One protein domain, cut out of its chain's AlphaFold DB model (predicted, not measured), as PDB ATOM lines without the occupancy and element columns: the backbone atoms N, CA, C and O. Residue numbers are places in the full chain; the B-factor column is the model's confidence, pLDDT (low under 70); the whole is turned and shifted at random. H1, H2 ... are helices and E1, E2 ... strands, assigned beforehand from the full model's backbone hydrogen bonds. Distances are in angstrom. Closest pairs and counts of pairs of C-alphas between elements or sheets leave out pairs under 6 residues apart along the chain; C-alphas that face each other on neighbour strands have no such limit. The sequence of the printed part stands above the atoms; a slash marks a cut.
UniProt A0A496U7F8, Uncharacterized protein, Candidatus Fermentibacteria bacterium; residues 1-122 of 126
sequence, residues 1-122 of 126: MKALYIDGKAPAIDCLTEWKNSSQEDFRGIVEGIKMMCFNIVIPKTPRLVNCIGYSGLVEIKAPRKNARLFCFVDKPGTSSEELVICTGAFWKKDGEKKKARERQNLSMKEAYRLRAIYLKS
ATOM      1  N   MET A   1      12.505  40.103   4.633       53.91
ATOM      2  CA  MET A   1      12.184  40.569   6.004       53.91
ATOM      3  C   MET A   1      13.075  39.825   6.986       53.91
ATOM      4  O   MET A   1      13.138  38.604   6.891       53.91
ATOM      5  N   LYS A   2      13.756  40.525   7.901       58.97
ATOM      6  CA  LYS A   2      14.458  39.905   9.038       58.97
ATOM      7  C   LYS A   2      13.877  40.469  10.336       58.97
ATOM      8  O   LYS A   2      13.634  41.669  10.431       58.97
ATOM      9  N   ALA A   3      13.621  39.612  11.315       59.50
ATOM     10  CA  ALA A   3      13.254  40.060  12.654       59.50
ATOM     11  C   ALA A   3      14.506  40.156  13.519       59.50
ATOM     12  O   ALA A   3      15.430  39.356  13.362       59.50
ATOM     13  N   LEU A   4      14.532  41.132  14.423       60.69
ATOM     14  CA  LEU A   4      15.597  41.213  15.406       60.69
ATOM     15  C   LEU A   4      15.368  40.142  16.479       60.69
ATOM     16  O   LEU A   4      14.333  40.155  17.149       60.69
ATOM     17  N   TYR A   5      16.330  39.232  16.623       55.44
ATOM     18  CA  TYR A   5      16.362  38.270  17.717       55.44
ATOM     19  C   TYR A   5      17.129  38.874  18.892       55.44
ATOM     20  O   TYR A   5      18.258  39.333  18.727       55.44
ATOM     21  N   ILE A   6      16.510  38.887  20.067       59.06
ATOM     22  CA  ILE A   6      17.095  39.348  21.329       59.06
ATOM     23  C   ILE A   6      16.931  38.198  22.313       59.06
ATOM     24  O   ILE A   6      15.811  37.729  22.515       59.06
ATOM     25  N   ASP A   7      18.037  37.711  22.874       57.03
ATOM     26  CA  ASP A   7      18.043  36.621  23.860       57.03
ATOM     27  C   ASP A   7      17.253  35.373  23.402       57.03
ATOM     28  O   ASP A   7      16.509  34.756  24.163       57.03
ATOM     29  N   GLY A   8      17.359  35.027  22.112       62.50
ATOM     30  CA  GLY A   8      16.659  33.885  21.507       62.50
ATOM     31  C   GLY A   8      15.179  34.117  21.169       62.50
ATOM     32  O   GLY A   8      14.529  33.202  20.671       62.50
ATOM     33  N   LYS A   9      14.636  35.323  21.388       61.28
ATOM     34  CA  LYS A   9      13.240  35.679  21.082       61.28
ATOM     35  C   LYS A   9      13.149  36.704  19.960       61.28
ATOM     36  O   LYS A   9      13.993  37.587  19.857       61.28
ATOM     37  N   ALA A  10      12.082  36.639  19.167       73.75
ATOM     38  CA  ALA A  10      11.770  37.625  18.137       73.75
ATOM     39  C   ALA A  10      10.380  38.230  18.407       73.75
ATOM     40  O   ALA A  10       9.399  37.790  17.808       73.75
ATOM     41  N   PRO A  11      10.274  39.266  19.265       71.69
ATOM     42  CA  PRO A  11       8.986  39.813  19.710       71.69
ATOM     43  C   PRO A  11       8.064  40.240  18.561       71.69
ATOM     44  O   PRO A  11       6.845  40.123  18.642       71.69
ATOM     45  N   ALA A  12       8.647  40.715  17.456       79.00
ATOM     46  CA  ALA A  12       7.893  41.040  16.253       79.00
ATOM     47  C   ALA A  12       7.308  39.793  15.559       79.00
ATOM     48  O   ALA A  12       6.188  39.863  15.062       79.00
ATOM     49  N   ILE A  13       8.026  38.663  15.523       80.06
ATOM     50  CA  ILE A  13       7.539  37.407  14.921       80.06
ATOM     51  C   ILE A  13       6.416  36.807  15.756       80.06
ATOM     52  O   ILE A  13       5.422  36.365  15.180       80.06
ATOM     53  N   ASP A  14       6.543  36.827  17.081       82.31
ATOM     54  CA  ASP A  14       5.516  36.287  17.977       82.31
ATOM     55  C   ASP A  14       4.185  37.020  17.761       82.31
ATOM     56  O   ASP A  14       3.160  36.393  17.490       82.31
ATOM     57  N   CYS A  15       4.214  38.358  17.738       83.50
ATOM     58  CA  CYS A  15       3.025  39.161  17.449       83.50
ATOM     59  C   CYS A  15       2.496  38.961  16.021       83.50
ATOM     60  O   CYS A  15       1.286  38.877  15.823       83.50
ATOM     61  N   LEU A  16       3.369  38.857  15.012       84.50
ATOM     62  CA  LEU A  16       2.936  38.579  13.636       84.50
ATOM     63  C   LEU A  16       2.256  37.208  13.519       84.50
ATOM     64  O   LEU A  16       1.269  37.076  12.795       84.50
ATOM     65  N   THR A  17       2.763  36.206  14.237       85.19
ATOM     66  CA  THR A  17       2.197  34.852  14.279       85.19
ATOM     67  C   THR A  17       0.832  34.856  14.955       85.19
ATOM     68  O   THR A  17      -0.114  34.272  14.427       85.19
ATOM     69  N   GLU A  18       0.701  35.570  16.074       86.06
ATOM     70  CA  GLU A  18      -0.582  35.767  16.745       86.06
ATOM     71  C   GLU A  18      -1.599  36.415  15.797       86.06
ATOM     72  O   GLU A  18      -2.670  35.854  15.565       86.06
ATOM     73  N   TRP A  19      -1.255  37.547  15.172       86.94
ATOM     74  CA  TRP A  19      -2.181  38.283  14.305       86.94
ATOM     75  C   TRP A  19      -2.553  37.517  13.041       86.94
ATOM     76  O   TRP A  19      -3.680  37.642  12.564       86.94
ATOM     77  N   LYS A  20      -1.648  36.689  12.508       87.56
ATOM     78  CA  LYS A  20      -1.963  35.784  11.395       87.56
ATOM     79  C   LYS A  20      -3.144  34.867  11.738       87.56
ATOM     80  O   LYS A  20      -3.968  34.597  10.866       87.56
ATOM     81  N   ASN A  21      -3.236  34.431  12.992       87.75
ATOM     82  CA  ASN A  21      -4.259  33.497  13.454       87.75
ATOM     83  C   ASN A  21      -5.514  34.207  13.982       87.75
ATOM     84  O   ASN A  21      -6.623  33.748  13.727       87.75
ATOM     85  N   SER A  22      -5.358  35.332  14.687       86.06
ATOM     86  CA  SER A  22      -6.455  36.006  15.396       86.06
ATOM     87  C   SER A  22      -7.011  37.242  14.686       86.06
ATOM     88  O   SER A  22      -8.082  37.727  15.047       86.06
ATOM     89  N   SER A  23      -6.297  37.815  13.710       85.56
ATOM     90  CA  SER A  23      -6.618  39.126  13.122       85.56
ATOM     91  C   SER A  23      -6.062  39.288  11.702       85.56
ATOM     92  O   SER A  23      -5.241  40.164  11.419       85.56
ATOM     93  N   GLN A  24      -6.544  38.449  10.779       86.94
ATOM     94  CA  GLN A  24      -6.000  38.332   9.419       86.94
ATOM     95  C   GLN A  24      -5.967  39.640   8.615       86.94
ATOM     96  O   GLN A  24      -5.025  39.854   7.856       86.94
ATOM     97  N   GLU A  25      -6.972  40.511   8.744       87.94
ATOM     98  CA  GLU A  25      -7.000  41.786   8.009       87.94
ATOM     99  C   GLU A  25      -5.875  42.721   8.466       87.94
ATOM    100  O   GLU A  25      -5.156  43.292   7.643       87.94
ATOM    101  N   ASP A  26      -5.672  42.814   9.781       87.94
ATOM    102  CA  ASP A  26      -4.601  43.619  10.351       87.94
ATOM    103  C   ASP A  26      -3.231  43.013  10.026       87.94
ATOM    104  O   ASP A  26      -2.331  43.741   9.611       87.94
ATOM    105  N   PHE A  27      -3.091  41.686  10.096       89.69
ATOM    106  CA  PHE A  27      -1.887  40.982   9.650       89.69
ATOM    107  C   PHE A  27      -1.551  41.280   8.181       89.69
ATOM    108  O   PHE A  27      -0.426  41.686   7.885       89.69
ATOM    109  N   ARG A  28      -2.518  41.140   7.261       89.38
ATOM    110  CA  ARG A  28      -2.322  41.453   5.832       89.38
ATOM    111  C   ARG A  28      -1.894  42.902   5.641       89.38
ATOM    112  O   ARG A  28      -0.964  43.165   4.886       89.38
ATOM    113  N   GLY A  29      -2.522  43.824   6.367       88.56
ATOM    114  CA  GLY A  29      -2.146  45.230   6.364       88.56
ATOM    115  C   GLY A  29      -0.716  45.475   6.842       88.56
ATOM    116  O   GLY A  29       0.014  46.234   6.218       88.56
ATOM    117  N   ILE A  30      -0.274  44.821   7.914       90.81
ATOM    118  CA  ILE A  30       1.114  44.940   8.379       90.81
ATOM    119  C   ILE A  30       2.098  44.392   7.335       90.81
ATOM    120  O   ILE A  30       3.081  45.062   7.025       90.81
ATOM    121  N   VAL A  31       1.821  43.219   6.756       88.75
ATOM    122  CA  VAL A  31       2.666  42.611   5.712       88.75
ATOM    123  C   VAL A  31       2.772  43.514   4.486       88.75
ATOM    124  O   VAL A  31       3.865  43.700   3.956       88.75
ATOM    125  N   GLU A  32       1.663  44.115   4.061       88.38
ATOM    126  CA  GLU A  32       1.670  45.057   2.943       88.38
ATOM    127  C   GLU A  32       2.507  46.299   3.264       88.38
ATOM    128  O   GLU A  32       3.299  46.744   2.439       88.38
ATOM    129  N   GLY A  33       2.444  46.798   4.500       87.94
ATOM    130  CA  GLY A  33       3.253  47.937   4.932       87.94
ATOM    131  C   GLY A  33       4.747  47.628   4.909       87.94
ATOM    132  O   GLY A  33       5.545  48.477   4.517       87.94
ATOM    133  N   ILE A  34       5.132  46.398   5.267       86.75
ATOM    134  CA  ILE A  34       6.523  45.938   5.171       86.75
ATOM    135  C   ILE A  34       6.974  45.929   3.706       86.75
ATOM    136  O   ILE A  34       8.056  46.426   3.406       86.75
ATOM    137  N   LYS A  35       6.149  45.419   2.782       84.25
ATOM    138  CA  LYS A  35       6.466  45.447   1.343       84.25
ATOM    139  C   LYS A  35       6.603  46.873   0.824       84.25
ATOM    140  O   LYS A  35       7.546  47.162   0.097       84.25
ATOM    141  N   MET A  36       5.711  47.775   1.227       83.62
ATOM    142  CA  MET A  36       5.784  49.186   0.839       83.62
ATOM    143  C   MET A  36       7.106  49.827   1.272       83.62
ATOM    144  O   MET A  36       7.688  50.586   0.502       83.62
ATOM    145  N   MET A  37       7.607  49.478   2.461       82.31
ATOM    146  CA  MET A  37       8.925  49.918   2.925       82.31
ATOM    147  C   MET A  37      10.092  49.319   2.129       82.31
ATOM    148  O   MET A  37      11.135  49.952   2.067       82.31
ATOM    149  N   CYS A  38       9.937  48.131   1.534       77.19
ATOM    150  CA  CYS A  38      10.970  47.499   0.703       77.19
ATOM    151  C   CYS A  38      11.007  48.017  -0.742       77.19
ATOM    152  O   CYS A  38      12.059  47.985  -1.368       77.19
ATOM    153  N   PHE A  39       9.865  48.424  -1.303       72.06
ATOM    154  CA  PHE A  39       9.730  48.634  -2.750       72.06
ATOM    155  C   PHE A  39       9.462  50.093  -3.160       72.06
ATOM    156  O   PHE A  39       9.220  50.341  -4.337       72.06
ATOM    157  N   ASN A  40       9.483  51.058  -2.225       64.75
ATOM    158  CA  ASN A  40       9.162  52.474  -2.490       64.75
ATOM    159  C   ASN A  40       7.866  52.659  -3.316       64.75
ATOM    160  O   ASN A  40       7.766  53.533  -4.177       64.75
ATOM    161  N   ILE A  41       6.863  51.809  -3.072       62.78
ATOM    162  CA  ILE A  41       5.607  51.801  -3.833       62.78
ATOM    163  C   ILE A  41       4.726  52.978  -3.394       62.78
ATOM    164  O   ILE A  41       4.689  53.343  -2.216       62.78
ATOM    165  N   VAL A  42       3.979  53.547  -4.350       59.62
ATOM    166  CA  VAL A  42       2.930  54.552  -4.116       59.62
ATOM    167  C   VAL A  42       2.018  54.110  -2.972       59.62
ATOM    168  O   VAL A  42       1.454  53.021  -2.990       59.62
ATOM    169  N   ILE A  43       1.889  54.975  -1.968       59.59
ATOM    170  CA  ILE A  43       1.281  54.668  -0.672       59.59
ATOM    171  C   ILE A  43      -0.255  54.617  -0.801       59.59
ATOM    172  O   ILE A  43      -0.877  55.679  -0.910       59.59
ATOM    173  N   PRO A  44      -0.921  53.441  -0.738       63.00
ATOM    174  CA  PRO A  44      -2.353  53.401  -0.466       63.00
ATOM    175  C   PRO A  44      -2.654  54.067   0.886       63.00
ATOM    176  O   PRO A  44      -1.835  54.069   1.802       63.00
ATOM    177  N   LYS A  45      -3.870  54.603   1.066       68.94
ATOM    178  CA  LYS A  45      -4.301  55.260   2.327       68.94
ATOM    179  C   LYS A  45      -4.105  54.386   3.583       68.94
ATOM    180  O   LYS A  45      -4.077  54.925   4.698       68.94
ATOM    181  N   THR A  46      -4.024  53.066   3.401       71.50
ATOM    182  CA  THR A  46      -3.782  52.029   4.410       71.50
ATOM    183  C   THR A  46      -3.032  50.848   3.779       71.50
ATOM    184  O   THR A  46      -3.395  50.474   2.664       71.50
ATOM    185  N   PRO A  47      -2.083  50.207   4.481       79.06
ATOM    186  CA  PRO A  47      -1.580  50.525   5.824       79.06
ATOM    187  C   PRO A  47      -0.839  51.869   5.862       79.06
ATOM    188  O   PRO A  47      -0.295  52.323   4.861       79.06
ATOM    189  N   ARG A  48      -0.846  52.549   7.014       85.12
ATOM    190  CA  ARG A  48      -0.160  53.847   7.144       85.12
ATOM    191  C   ARG A  48       1.235  53.657   7.706       85.12
ATOM    192  O   ARG A  48       1.370  53.149   8.815       85.12
ATOM    193  N   LEU A  49       2.228  54.155   6.984       86.44
ATOM    194  CA  LEU A  49       3.601  54.289   7.459       86.44
ATOM    195  C   LEU A  49       3.756  55.653   8.133       86.44
ATOM    196  O   LEU A  49       3.373  56.677   7.566       86.44
ATOM    197  N   VAL A  50       4.255  55.676   9.366       88.69
ATOM    198  CA  VAL A  50       4.399  56.906  10.152       88.69
ATOM    199  C   VAL A  50       5.781  56.955  10.782       88.69
ATOM    200  O   VAL A  50       6.156  56.049  11.519       88.69
ATOM    201  N   ASN A  51       6.519  58.038  10.548       89.00
ATOM    202  CA  ASN A  51       7.785  58.269  11.241       89.00
ATOM    203  C   ASN A  51       7.537  58.485  12.739       89.00
ATOM    204  O   ASN A  51       6.674  59.273  13.138       89.00
ATOM    205  N   CYS A  52       8.302  57.787  13.574       87.94
ATOM    206  CA  CYS A  52       8.214  57.918  15.022       87.94
ATOM    207  C   CYS A  52       8.874  59.235  15.463       87.94
ATOM    208  O   CYS A  52      10.099  59.358  15.473       87.94
ATOM    209  N   ILE A  53       8.067  60.241  15.819       87.50
ATOM    210  CA  ILE A  53       8.558  61.556  16.266       87.50
ATOM    211  C   ILE A  53       9.477  61.375  17.483       87.50
ATOM    212  O   ILE A  53       9.098  60.722  18.453       87.50
ATOM    213  N   GLY A  54      10.678  61.957  17.426       86.75
ATOM    214  CA  GLY A  54      11.702  61.824  18.469       86.75
ATOM    215  C   GLY A  54      12.557  60.553  18.381       86.75
ATOM    216  O   GLY A  54      13.503  60.416  19.149       86.75
ATOM    217  N   TYR A  55      12.280  59.651  17.432       88.00
ATOM    218  CA  TYR A  55      12.998  58.386  17.247       88.00
ATOM    219  C   TYR A  55      13.433  58.229  15.785       88.00
ATOM    220  O   TYR A  55      12.800  57.534  14.988       88.00
ATOM    221  N   SER A  56      14.517  58.921  15.418       87.62
ATOM    222  CA  SER A  56      14.999  58.988  14.033       87.62
ATOM    223  C   SER A  56      15.274  57.605  13.429       87.62
ATOM    224  O   SER A  56      15.879  56.734  14.058       87.62
ATOM    225  N   GLY A  57      14.826  57.411  12.188       87.00
ATOM    226  CA  GLY A  57      14.982  56.158  11.450       87.00
ATOM    227  C   GLY A  57      14.063  55.021  11.907       87.00
ATOM    228  O   GLY A  57      14.212  53.917  11.393       87.00
ATOM    229  N   LEU A  58      13.137  55.259  12.844       91.38
ATOM    230  CA  LEU A  58      12.114  54.295  13.248       91.38
ATOM    231  C   LEU A  58      10.760  54.642  12.613       91.38
ATOM    232  O   LEU A  58      10.279  55.776  12.688       91.38
ATOM    233  N   VAL A  59      10.121  53.635  12.031       91.62
ATOM    234  CA  VAL A  59       8.827  53.729  11.354       91.62
ATOM    235  C   VAL A  59       7.807  52.869  12.091       91.62
ATOM    236  O   VAL A  59       8.092  51.758  12.530       91.62
ATOM    237  N   GLU A  60       6.601  53.403  12.228       92.56
ATOM    238  CA  GLU A  60       5.417  52.721  12.728       92.56
ATOM    239  C   GLU A  60       4.494  52.378  11.551       92.56
ATOM    240  O   GLU A  60       3.958  53.272  10.890       92.56
ATOM    241  N   ILE A  61       4.260  51.089  11.321       91.56
ATOM    242  CA  ILE A  61       3.252  50.578  10.390       91.56
ATOM    243  C   ILE A  61       1.939  50.421  11.147       91.56
ATOM    244  O   ILE A  61       1.861  49.688  12.131       91.56
ATOM    245  N   LYS A  62       0.890  51.096  10.681       90.75
ATOM    246  CA  LYS A  62      -0.464  51.011  11.241       90.75
ATOM    247  C   LYS A  62      -1.338  50.185  10.321       90.75
ATOM    248  O   LYS A  62      -1.566  50.577   9.173       90.75
ATOM    249  N   ALA A  63      -1.865  49.094  10.859       88.38
ATOM    250  CA  ALA A  63      -2.808  48.258  10.148       88.38
ATOM    251  C   ALA A  63      -4.124  49.011   9.828       88.38
ATOM    252  O   ALA A  63      -4.426  50.021  10.480       88.38
ATOM    253  N   PRO A  64      -4.915  48.551   8.840       81.25
ATOM    254  CA  PRO A  64      -6.152  49.195   8.398       81.25
ATOM    255  C   PRO A  64      -7.157  49.458   9.523       81.25
ATOM    256  O   PRO A  64      -7.662  50.581   9.627       81.25
ATOM    257  N   ARG A  65      -7.376  48.493  10.430       80.00
ATOM    258  CA  ARG A  65      -8.281  48.672  11.580       80.00
ATOM    259  C   ARG A  65      -7.649  49.463  12.727       80.00
ATOM    260  O   ARG A  65      -8.312  49.767  13.710       80.00
ATOM    261  N   LYS A  66      -6.386  49.882  12.574       70.69
ATOM    262  CA  LYS A  66      -5.591  50.706  13.509       70.69
ATOM    263  C   LYS A  66      -5.354  50.068  14.883       70.69
ATOM    264  O   LYS A  66      -4.906  50.786  15.793       70.69
ATOM    265  N   ASN A  67      -5.608  48.766  15.009       84.38
ATOM    266  CA  ASN A  67      -5.387  48.013  16.235       84.38
ATOM    267  C   ASN A  67      -3.964  47.471  16.267       84.38
ATOM    268  O   ASN A  67      -3.205  47.860  17.155       84.38
ATOM    269  N   ALA A  68      -3.559  46.703  15.256       89.06
ATOM    270  CA  ALA A  68      -2.171  46.272  15.123       89.06
ATOM    271  C   ALA A  68      -1.245  47.408  14.677       89.06
ATOM    272  O   ALA A  68      -1.534  48.169  13.739       89.06
ATOM    273  N   ARG A  69      -0.093  47.498  15.339       91.06
ATOM    274  CA  ARG A  69       0.996  48.404  14.986       91.06
ATOM    275  C   ARG A  69       2.329  47.695  15.065       91.06
ATOM    276  O   ARG A  69       2.623  47.065  16.076       91.06
ATOM    277  N   LEU A  70       3.140  47.839  14.030       91.81
ATOM    278  CA  LEU A  70       4.485  47.281  13.978       91.81
ATOM    279  C   LEU A  70       5.509  48.413  13.947       91.81
ATOM    280  O   LEU A  70       5.326  49.387  13.224       91.81
ATOM    281  N   PHE A  71       6.583  48.277  14.714       92.12
ATOM    282  CA  PHE A  71       7.731  49.173  14.679       92.12
ATOM    283  C   PHE A  71       8.879  48.503  13.932       92.12
ATOM    284  O   PHE A  71       9.216  47.342  14.191       92.12
ATOM    285  N   CYS A  72       9.477  49.237  13.003       91.56
ATOM    286  CA  CYS A  72      10.549  48.738  12.159       91.56
ATOM    287  C   CYS A  72      11.462  49.859  11.665       91.56
ATOM    288  O   CYS A  72      11.127  51.041  11.735       91.56
ATOM    289  N   PHE A  73      12.623  49.486  11.145       90.12
ATOM    290  CA  PHE A  73      13.544  50.392  10.465       90.12
ATOM    291  C   PHE A  73      14.149  49.710   9.238       90.12
ATOM    292  O   PHE A  73      14.112  48.486   9.126       90.12
ATOM    293  N   VAL A  74      14.693  50.509   8.320       86.75
ATOM    294  CA  VAL A  74      15.418  50.003   7.151       86.75
ATOM    295  C   VAL A  74      16.910  49.969   7.469       86.75
ATOM    296  O   VAL A  74      17.468  50.957   7.948       86.75
ATOM    297  N   ASP A  75      17.537  48.827   7.217       84.88
ATOM    298  CA  ASP A  75      18.983  48.641   7.212       84.88
ATOM    299  C   ASP A  75      19.463  48.457   5.769       84.88
ATOM    300  O   ASP A  75      18.847  47.722   4.997       84.88
ATOM    301  N   LYS A  76      20.571  49.109   5.417       77.88
ATOM    302  CA  LYS A  76      21.258  48.930   4.133       77.88
ATOM    303  C   LYS A  76      22.603  48.275   4.426       77.88
ATOM    304  O   LYS A  76      23.506  48.968   4.901       77.88
ATOM    305  N   PRO A  77      22.755  46.958   4.220       68.25
ATOM    306  CA  PRO A  77      24.050  46.312   4.373       68.25
ATOM    307  C   PRO A  77      25.042  46.972   3.412       68.25
ATOM    308  O   PRO A  77      24.757  47.070   2.226       68.25
ATOM    309  N   GLY A  78      26.208  47.409   3.895       63.56
ATOM    310  CA  GLY A  78      27.185  48.135   3.066       63.56
ATOM    311  C   GLY A  78      27.689  47.371   1.832       63.56
ATOM    312  O   GLY A  78      28.286  47.973   0.948       63.56
ATOM    313  N   THR A  79      27.438  46.061   1.757       60.31
ATOM    314  CA  THR A  79      27.855  45.162   0.674       60.31
ATOM    315  C   THR A  79      26.713  44.688  -0.231       60.31
ATOM    316  O   THR A  79      26.973  43.966  -1.188       60.31
ATOM    317  N   SER A  80      25.459  45.067   0.039       59.84
ATOM    318  CA  SER A  80      24.299  44.670  -0.767       59.84
ATOM    319  C   SER A  80      23.433  45.879  -1.106       59.84
ATOM    320  O   SER A  80      23.184  46.739  -0.266       59.84
ATOM    321  N   SER A  81      22.932  45.930  -2.340       61.38
ATOM    322  CA  SER A  81      21.910  46.894  -2.762       61.38
ATOM    323  C   SER A  81      20.527  46.601  -2.163       61.38
ATOM    324  O   SER A  81      19.598  47.382  -2.362       61.38
ATOM    325  N   GLU A  82      20.370  45.498  -1.424       67.94
ATOM    326  CA  GLU A  82      19.100  45.099  -0.826       67.94
ATOM    327  C   GLU A  82      18.822  45.837   0.488       67.94
ATOM    328  O   GLU A  82      19.528  45.690   1.490       67.94
ATOM    329  N   GLU A  83      17.728  46.596   0.508       76.19
ATOM    330  CA  GLU A  83      17.198  47.202   1.724       76.19
ATOM    331  C   GLU A  83      16.498  46.140   2.590       76.19
ATOM    332  O   GLU A  83      15.549  45.471   2.170       76.19
ATOM    333  N   LEU A  84      16.944  45.983   3.837       80.50
ATOM    334  CA  LEU A  84      16.343  45.067   4.801       80.50
ATOM    335  C   LEU A  84      15.426  45.827   5.752       80.50
ATOM    336  O   LEU A  84      15.872  46.670   6.525       80.50
ATOM    337  N   VAL A  85      14.145  45.465   5.777       84.06
ATOM    338  CA  VAL A  85      13.238  45.906   6.844       84.06
ATOM    339  C   VAL A  85      13.459  45.030   8.074       84.06
ATOM    340  O   VAL A  85      13.246  43.811   8.025       84.06
ATOM    341  N   ILE A  86      13.884  45.670   9.163       86.19
ATOM    342  CA  ILE A  86      14.106  45.071  10.476       86.19
ATOM    343  C   ILE A  86      12.921  45.399  11.377       86.19
ATOM    344  O   ILE A  86      12.685  46.559  11.717       86.19
ATOM    345  N   CYS A  87      12.175  44.372  11.776       87.81
ATOM    346  CA  CYS A  87      11.037  44.506  12.685       87.81
ATOM    347  C   CYS A  87      11.509  44.351  14.137       87.81
ATOM    348  O   CYS A  87      12.109  43.333  14.486       87.81
ATOM    349  N   THR A  88      11.235  45.349  14.979       84.00
ATOM    350  CA  THR A  88      11.777  45.436  16.348       84.00
ATOM    351  C   THR A  88      10.737  45.228  17.434       84.00
ATOM    352  O   THR A  88      11.073  44.781  18.523       84.00
ATOM    353  N   GLY A  89       9.478  45.573  17.176       83.44
ATOM    354  CA  GLY A  89       8.439  45.481  18.193       83.44
ATOM    355  C   GLY A  89       7.050  45.670  17.618       83.44
ATOM    356  O   GLY A  89       6.885  46.129  16.489       83.44
ATOM    357  N   ALA A  90       6.052  45.322  18.411       85.81
ATOM    358  CA  ALA A  90       4.656  45.338  18.022       85.81
ATOM    359  C   ALA A  90       3.795  45.871  19.168       85.81
ATOM    360  O   ALA A  90       4.156  45.786  20.339       85.81
ATOM    361  N   PHE A  91       2.652  46.450  18.821       86.00
ATOM    362  CA  PHE A  91       1.691  46.990  19.766       86.00
ATOM    363  C   PHE A  91       0.271  46.744  19.260       86.00
ATOM    364  O   PHE A  91      -0.044  47.052  18.113       86.00
ATOM    365  N   TRP A  92      -0.598  46.249  20.142       87.06
ATOM    366  CA  TRP A  92      -2.030  46.135  19.881       87.06
ATOM    367  C   TRP A  92      -2.807  47.202  20.651       87.06
ATOM    368  O   TRP A  92      -2.787  47.260  21.885       87.06
ATOM    369  N   LYS A  93      -3.531  48.051  19.927       83.44
ATOM    370  CA  LYS A  93      -4.413  49.054  20.516       83.44
ATOM    371  C   LYS A  93      -5.731  48.392  20.925       83.44
ATOM    372  O   LYS A  93      -6.493  47.958  20.074       83.44
ATOM    373  N   LYS A  94      -6.005  48.351  22.231       78.44
ATOM    374  CA  LYS A  94      -7.329  47.996  22.767       78.44
ATOM    375  C   LYS A  94      -8.256  49.216  22.754       78.44
ATOM    376  O   LYS A  94      -7.800  50.341  22.998       78.44
ATOM    377  N   ASP A  95      -9.535  48.988  22.485       69.75
ATOM    378  CA  ASP A  95     -10.566  50.025  22.524       69.75
ATOM    379  C   ASP A  95     -10.809  50.545  23.953       69.75
ATOM    380  O   ASP A  95     -10.450  49.909  24.942       69.75
ATOM    381  N   GLY A  96     -11.364  51.755  24.068       68.00
ATOM    382  CA  GLY A  96     -11.785  52.345  25.348       68.00
ATOM    383  C   GLY A  96     -10.699  53.027  26.197       68.00
ATOM    384  O   GLY A  96     -11.020  53.925  26.967       68.00
ATOM    385  N   GLU A  97      -9.406  52.723  26.023       73.56
ATOM    386  CA  GLU A  97      -8.337  53.255  26.896       73.56
ATOM    387  C   GLU A  97      -7.341  54.190  26.182       73.56
ATOM    388  O   GLU A  97      -6.142  53.912  26.113       73.56
ATOM    389  N   LYS A  98      -7.796  55.335  25.653       76.31
ATOM    390  CA  LYS A  98      -6.948  56.231  24.828       76.31
ATOM    391  C   LYS A  98      -5.622  56.644  25.496       76.31
ATOM    392  O   LYS A  98      -4.582  56.575  24.840       76.31
ATOM    393  N   LYS A  99      -5.640  57.047  26.776       80.94
ATOM    394  CA  LYS A  99      -4.439  57.513  27.502       80.94
ATOM    395  C   LYS A  99      -3.443  56.373  27.754       80.94
ATOM    396  O   LYS A  99      -2.307  56.448  27.296       80.94
ATOM    397  N   LYS A 100      -3.897  55.272  28.362       81.94
ATOM    398  CA  LYS A 100      -3.057  54.085  28.616       81.94
ATOM    399  C   LYS A 100      -2.544  53.451  27.321       81.94
ATOM    400  O   LYS A 100      -1.415  52.978  27.260       81.94
ATOM    401  N   ALA A 101      -3.347  53.449  26.255       83.62
ATOM    402  CA  ALA A 101      -2.909  52.984  24.943       83.62
ATOM    403  C   ALA A 101      -1.763  53.840  24.390       83.62
ATOM    404  O   ALA A 101      -0.823  53.289  23.825       83.62
ATOM    405  N   ARG A 102      -1.807  55.166  24.577       85.19
ATOM    406  CA  ARG A 102      -0.726  56.069  24.161       85.19
ATOM    407  C   ARG A 102       0.554  55.832  24.960       85.19
ATOM    408  O   ARG A 102       1.622  55.770  24.363       85.19
ATOM    409  N   GLU A 103       0.448  55.652  26.272       86.69
ATOM    410  CA  GLU A 103       1.592  55.336  27.139       86.69
ATOM    411  C   GLU A 103       2.240  53.998  26.750       86.69
ATOM    412  O   GLU A 103       3.443  53.951  26.498       86.69
ATOM    413  N   ARG A 104       1.445  52.932  26.577       85.94
ATOM    414  CA  ARG A 104       1.935  51.617  26.114       85.94
ATOM    415  C   ARG A 104       2.573  51.684  24.724       85.94
ATOM    416  O   ARG A 104       3.612  51.063  24.494       85.94
ATOM    417  N   GLN A 105       1.984  52.460  23.813       88.69
ATOM    418  CA  GLN A 105       2.556  52.695  22.488       88.69
ATOM    419  C   GLN A 105       3.926  53.382  22.600       88.69
ATOM    420  O   GLN A 105       4.875  52.950  21.952       88.69
ATOM    421  N   ASN A 106       4.046  54.421  23.431       88.50
ATOM    422  CA  ASN A 106       5.303  55.143  23.632       88.50
ATOM    423  C   ASN A 106       6.387  54.253  24.258       88.50
ATOM    424  O   ASN A 106       7.539  54.328  23.841       88.50
ATOM    425  N   LEU A 107       6.028  53.392  25.216       89.44
ATOM    426  CA  LEU A 107       6.955  52.418  25.802       89.44
ATOM    427  C   LEU A 107       7.465  51.427  24.749       89.44
ATOM    428  O   LEU A 107       8.671  51.230  24.632       89.44
ATOM    429  N   SER A 108       6.559  50.880  23.933       88.88
ATOM    430  CA  SER A 108       6.915  49.952  22.848       88.88
ATOM    431  C   SER A 108       7.825  50.615  21.807       88.88
ATOM    432  O   SER A 108       8.767  50.002  21.315       88.88
ATOM    433  N   MET A 109       7.576  51.893  21.505       90.62
ATOM    434  CA  MET A 109       8.384  52.696  20.582       90.62
ATOM    435  C   MET A 109       9.782  52.994  21.142       90.62
ATOM    436  O   MET A 109      10.771  52.847  20.426       90.62
ATOM    437  N   LYS A 110       9.875  53.370  22.424       91.44
ATOM    438  CA  LYS A 110      11.152  53.590  23.119       91.44
ATOM    439  C   LYS A 110      11.998  52.320  23.114       91.44
ATOM    440  O   LYS A 110      13.193  52.382  22.831       91.44
ATOM    441  N   GLU A 111      11.373  51.177  23.384       89.94
ATOM    442  CA  GLU A 111      12.054  49.886  23.359       89.94
ATOM    443  C   GLU A 111      12.509  49.514  21.944       89.94
ATOM    444  O   GLU A 111      13.680  49.214  21.737       89.94
ATOM    445  N   ALA A 112      11.640  49.652  20.940       90.06
ATOM    446  CA  ALA A 112      12.003  49.451  19.538       90.06
ATOM    447  C   ALA A 112      13.214  50.304  19.107       90.06
ATOM    448  O   ALA A 112      14.099  49.819  18.398       90.06
ATOM    449  N   TYR A 113      13.298  51.554  19.571       91.00
ATOM    450  CA  TYR A 113      14.448  52.418  19.305       91.00
ATOM    451  C   TYR A 113      15.726  51.961  20.023       91.00
ATOM    452  O   TYR A 113      16.801  51.956  19.419       91.00
ATOM    453  N   ARG A 114      15.622  51.528  21.288       90.94
ATOM    454  CA  ARG A 114      16.745  50.937  22.037       90.94
ATOM    455  C   ARG A 114      17.307  49.718  21.303       90.94
ATOM    456  O   ARG A 114      18.516  49.604  21.121       90.94
ATOM    457  N   LEU A 115      16.423  48.850  20.825       88.12
ATOM    458  CA  LEU A 115      16.767  47.643  20.080       88.12
ATOM    459  C   LEU A 115      17.437  47.949  18.737       88.12
ATOM    460  O   LEU A 115      18.429  47.312  18.381       88.12
ATOM    461  N   ARG A 116      16.969  48.980  18.027       88.62
ATOM    462  CA  ARG A 116      17.654  49.501  16.835       88.62
ATOM    463  C   ARG A 116      19.083  49.946  17.156       88.62
ATOM    464  O   ARG A 116      19.994  49.623  16.402       88.62
ATOM    465  N   ALA A 117      19.295  50.675  18.253       88.38
ATOM    466  CA  ALA A 117      20.632  51.124  18.642       88.38
ATOM    467  C   ALA A 117      21.575  49.940  18.930       88.38
ATOM    468  O   ALA A 117      22.721  49.958  18.483       88.38
ATOM    469  N   ILE A 118      21.081  48.893  19.601       87.25
ATOM    470  CA  ILE A 118      21.835  47.653  19.852       87.25
ATOM    471  C   ILE A 118      22.210  46.971  18.534       87.25
ATOM    472  O   ILE A 118      23.382  46.666  18.321       87.25
ATOM    473  N   TYR A 119      21.247  46.801  17.624       86.25
ATOM    474  CA  TYR A 119      21.499  46.216  16.305       86.25
ATOM    475  C   TYR A 119      22.586  46.983  15.540       86.25
ATOM    476  O   TYR A 119      23.557  46.390  15.071       86.25
ATOM    477  N   LEU A 120      22.472  48.313  15.468       85.31
ATOM    478  CA  LEU A 120      23.450  49.151  14.773       85.31
ATOM    479  C   LEU A 120      24.838  49.111  15.418       85.31
ATOM    480  O   LEU A 120      25.830  49.214  14.704       85.31
ATOM    481  N   LYS A 121      24.919  48.963  16.746       85.06
ATOM    482  CA  LYS A 121      26.198  48.805  17.446       85.06
ATOM    483  C   LYS A 121      26.843  47.458  17.112       85.06
ATOM    484  O   LYS A 121      27.996  47.446  16.705       85.06
ATOM    485  N   SER A 122      26.077  46.364  17.167       81.25
ATOM    486  CA  SER A 122      26.575  45.017  16.831       81.25
ATOM    487  C   SER A 122      27.107  44.912  15.397       81.25
ATOM    488  O   SER A 122      28.046  44.177  15.137       81.25
TER     489      SER A 122
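What this domain is: This is residues 1 to 122 of the 126 residues of an uncharacterized protein of Candidatus Fermentibacteria bacterium (UniProt A0A496U7F8). A strongly twisted sheet of four antiparallel strands lies between helices: H1 and H2 cover one face, and the long H3 runs along the other. The strands form a meander, each the antiparallel neighbour of the one before, in the order E1 E2 E3 E4. The printed part has 122 residues, with three named helices and four named strands in the chain order H1 H2 E1 E2 E3 E4 H3, a mixed class in three layers, helices on both faces of a sheet. It is compact, with a radius of gyration of the C-alphas of 13.9 A, and elongated, spanning 46 by 30 by 28 A.

How they stand to each other: Begin at residues 2 to 3, a short parallel pairing with residues 86 to 87 of E4, residues 84 to 92. Next comes H1, residues 11 to 22, on the sheet at a height of 9.5 A; its Ala 12 and Gly 89 of E4 are the closest C-alphas, 4.9 A apart. H1 runs slantwise to the strands, at 50 degrees to E4 on the local plane. With residues 16 to 20 alone it touches H2, residues 24 to 39, at a steep tilt of 45 degrees, opposite ways; the closest C-alphas are those of Trp 19 and Phe 27, 5.4 A apart. H2 is on the same face as H1; its closest C-alpha to E3, residues 68 to 75, is Asp 26 to Ala 68, 6.0 A. Look then at the hairpin of E1, residues 48 to 51, and E2, residues 59 to 62, where N 50 and O 60 are 2.9 A apart, within hydrogen-bond range. In the hairpin of E2 and E3, N 61 and O 70 are 2.8 A apart; in that of E3 and E4, N 71 and O 89 are 2.8 A apart. E4 bends by 55 degrees at residue 88. H3, residues 98 to 122, is on the opposite face at a height of 8.6 A, over E3 and E4 and along the strands, with the C-alphas of Thr 88 and Ala 112 closest at 5.1 A. H3 is apart from H1 and H2. In H1, H2 and H3 every O i to N i+4 pair is within hydrogen-bond range.

Where its parts are: Find C-alpha 11 at (8.986, 39.813, 19.710), where H1 begins its 16.5 A; H2 then runs 22.4 A. E1 and E2 have four residues each, E3 runs 22.7 A and E4 23.8 A. H3 runs 36.2 A to C-alpha 122 at (26.575, 45.017, 16.831).

The domain as a whole: The C-alphas farthest apart, those of Thr 79 and Gly 96, are 47.2 A apart. The printed part has no cut, and no link is long. Mean pLDDT of the printed part is 81.0; residues 1 to 9, 40 to 45, 77 to 82 and 95 to 96 are under 70.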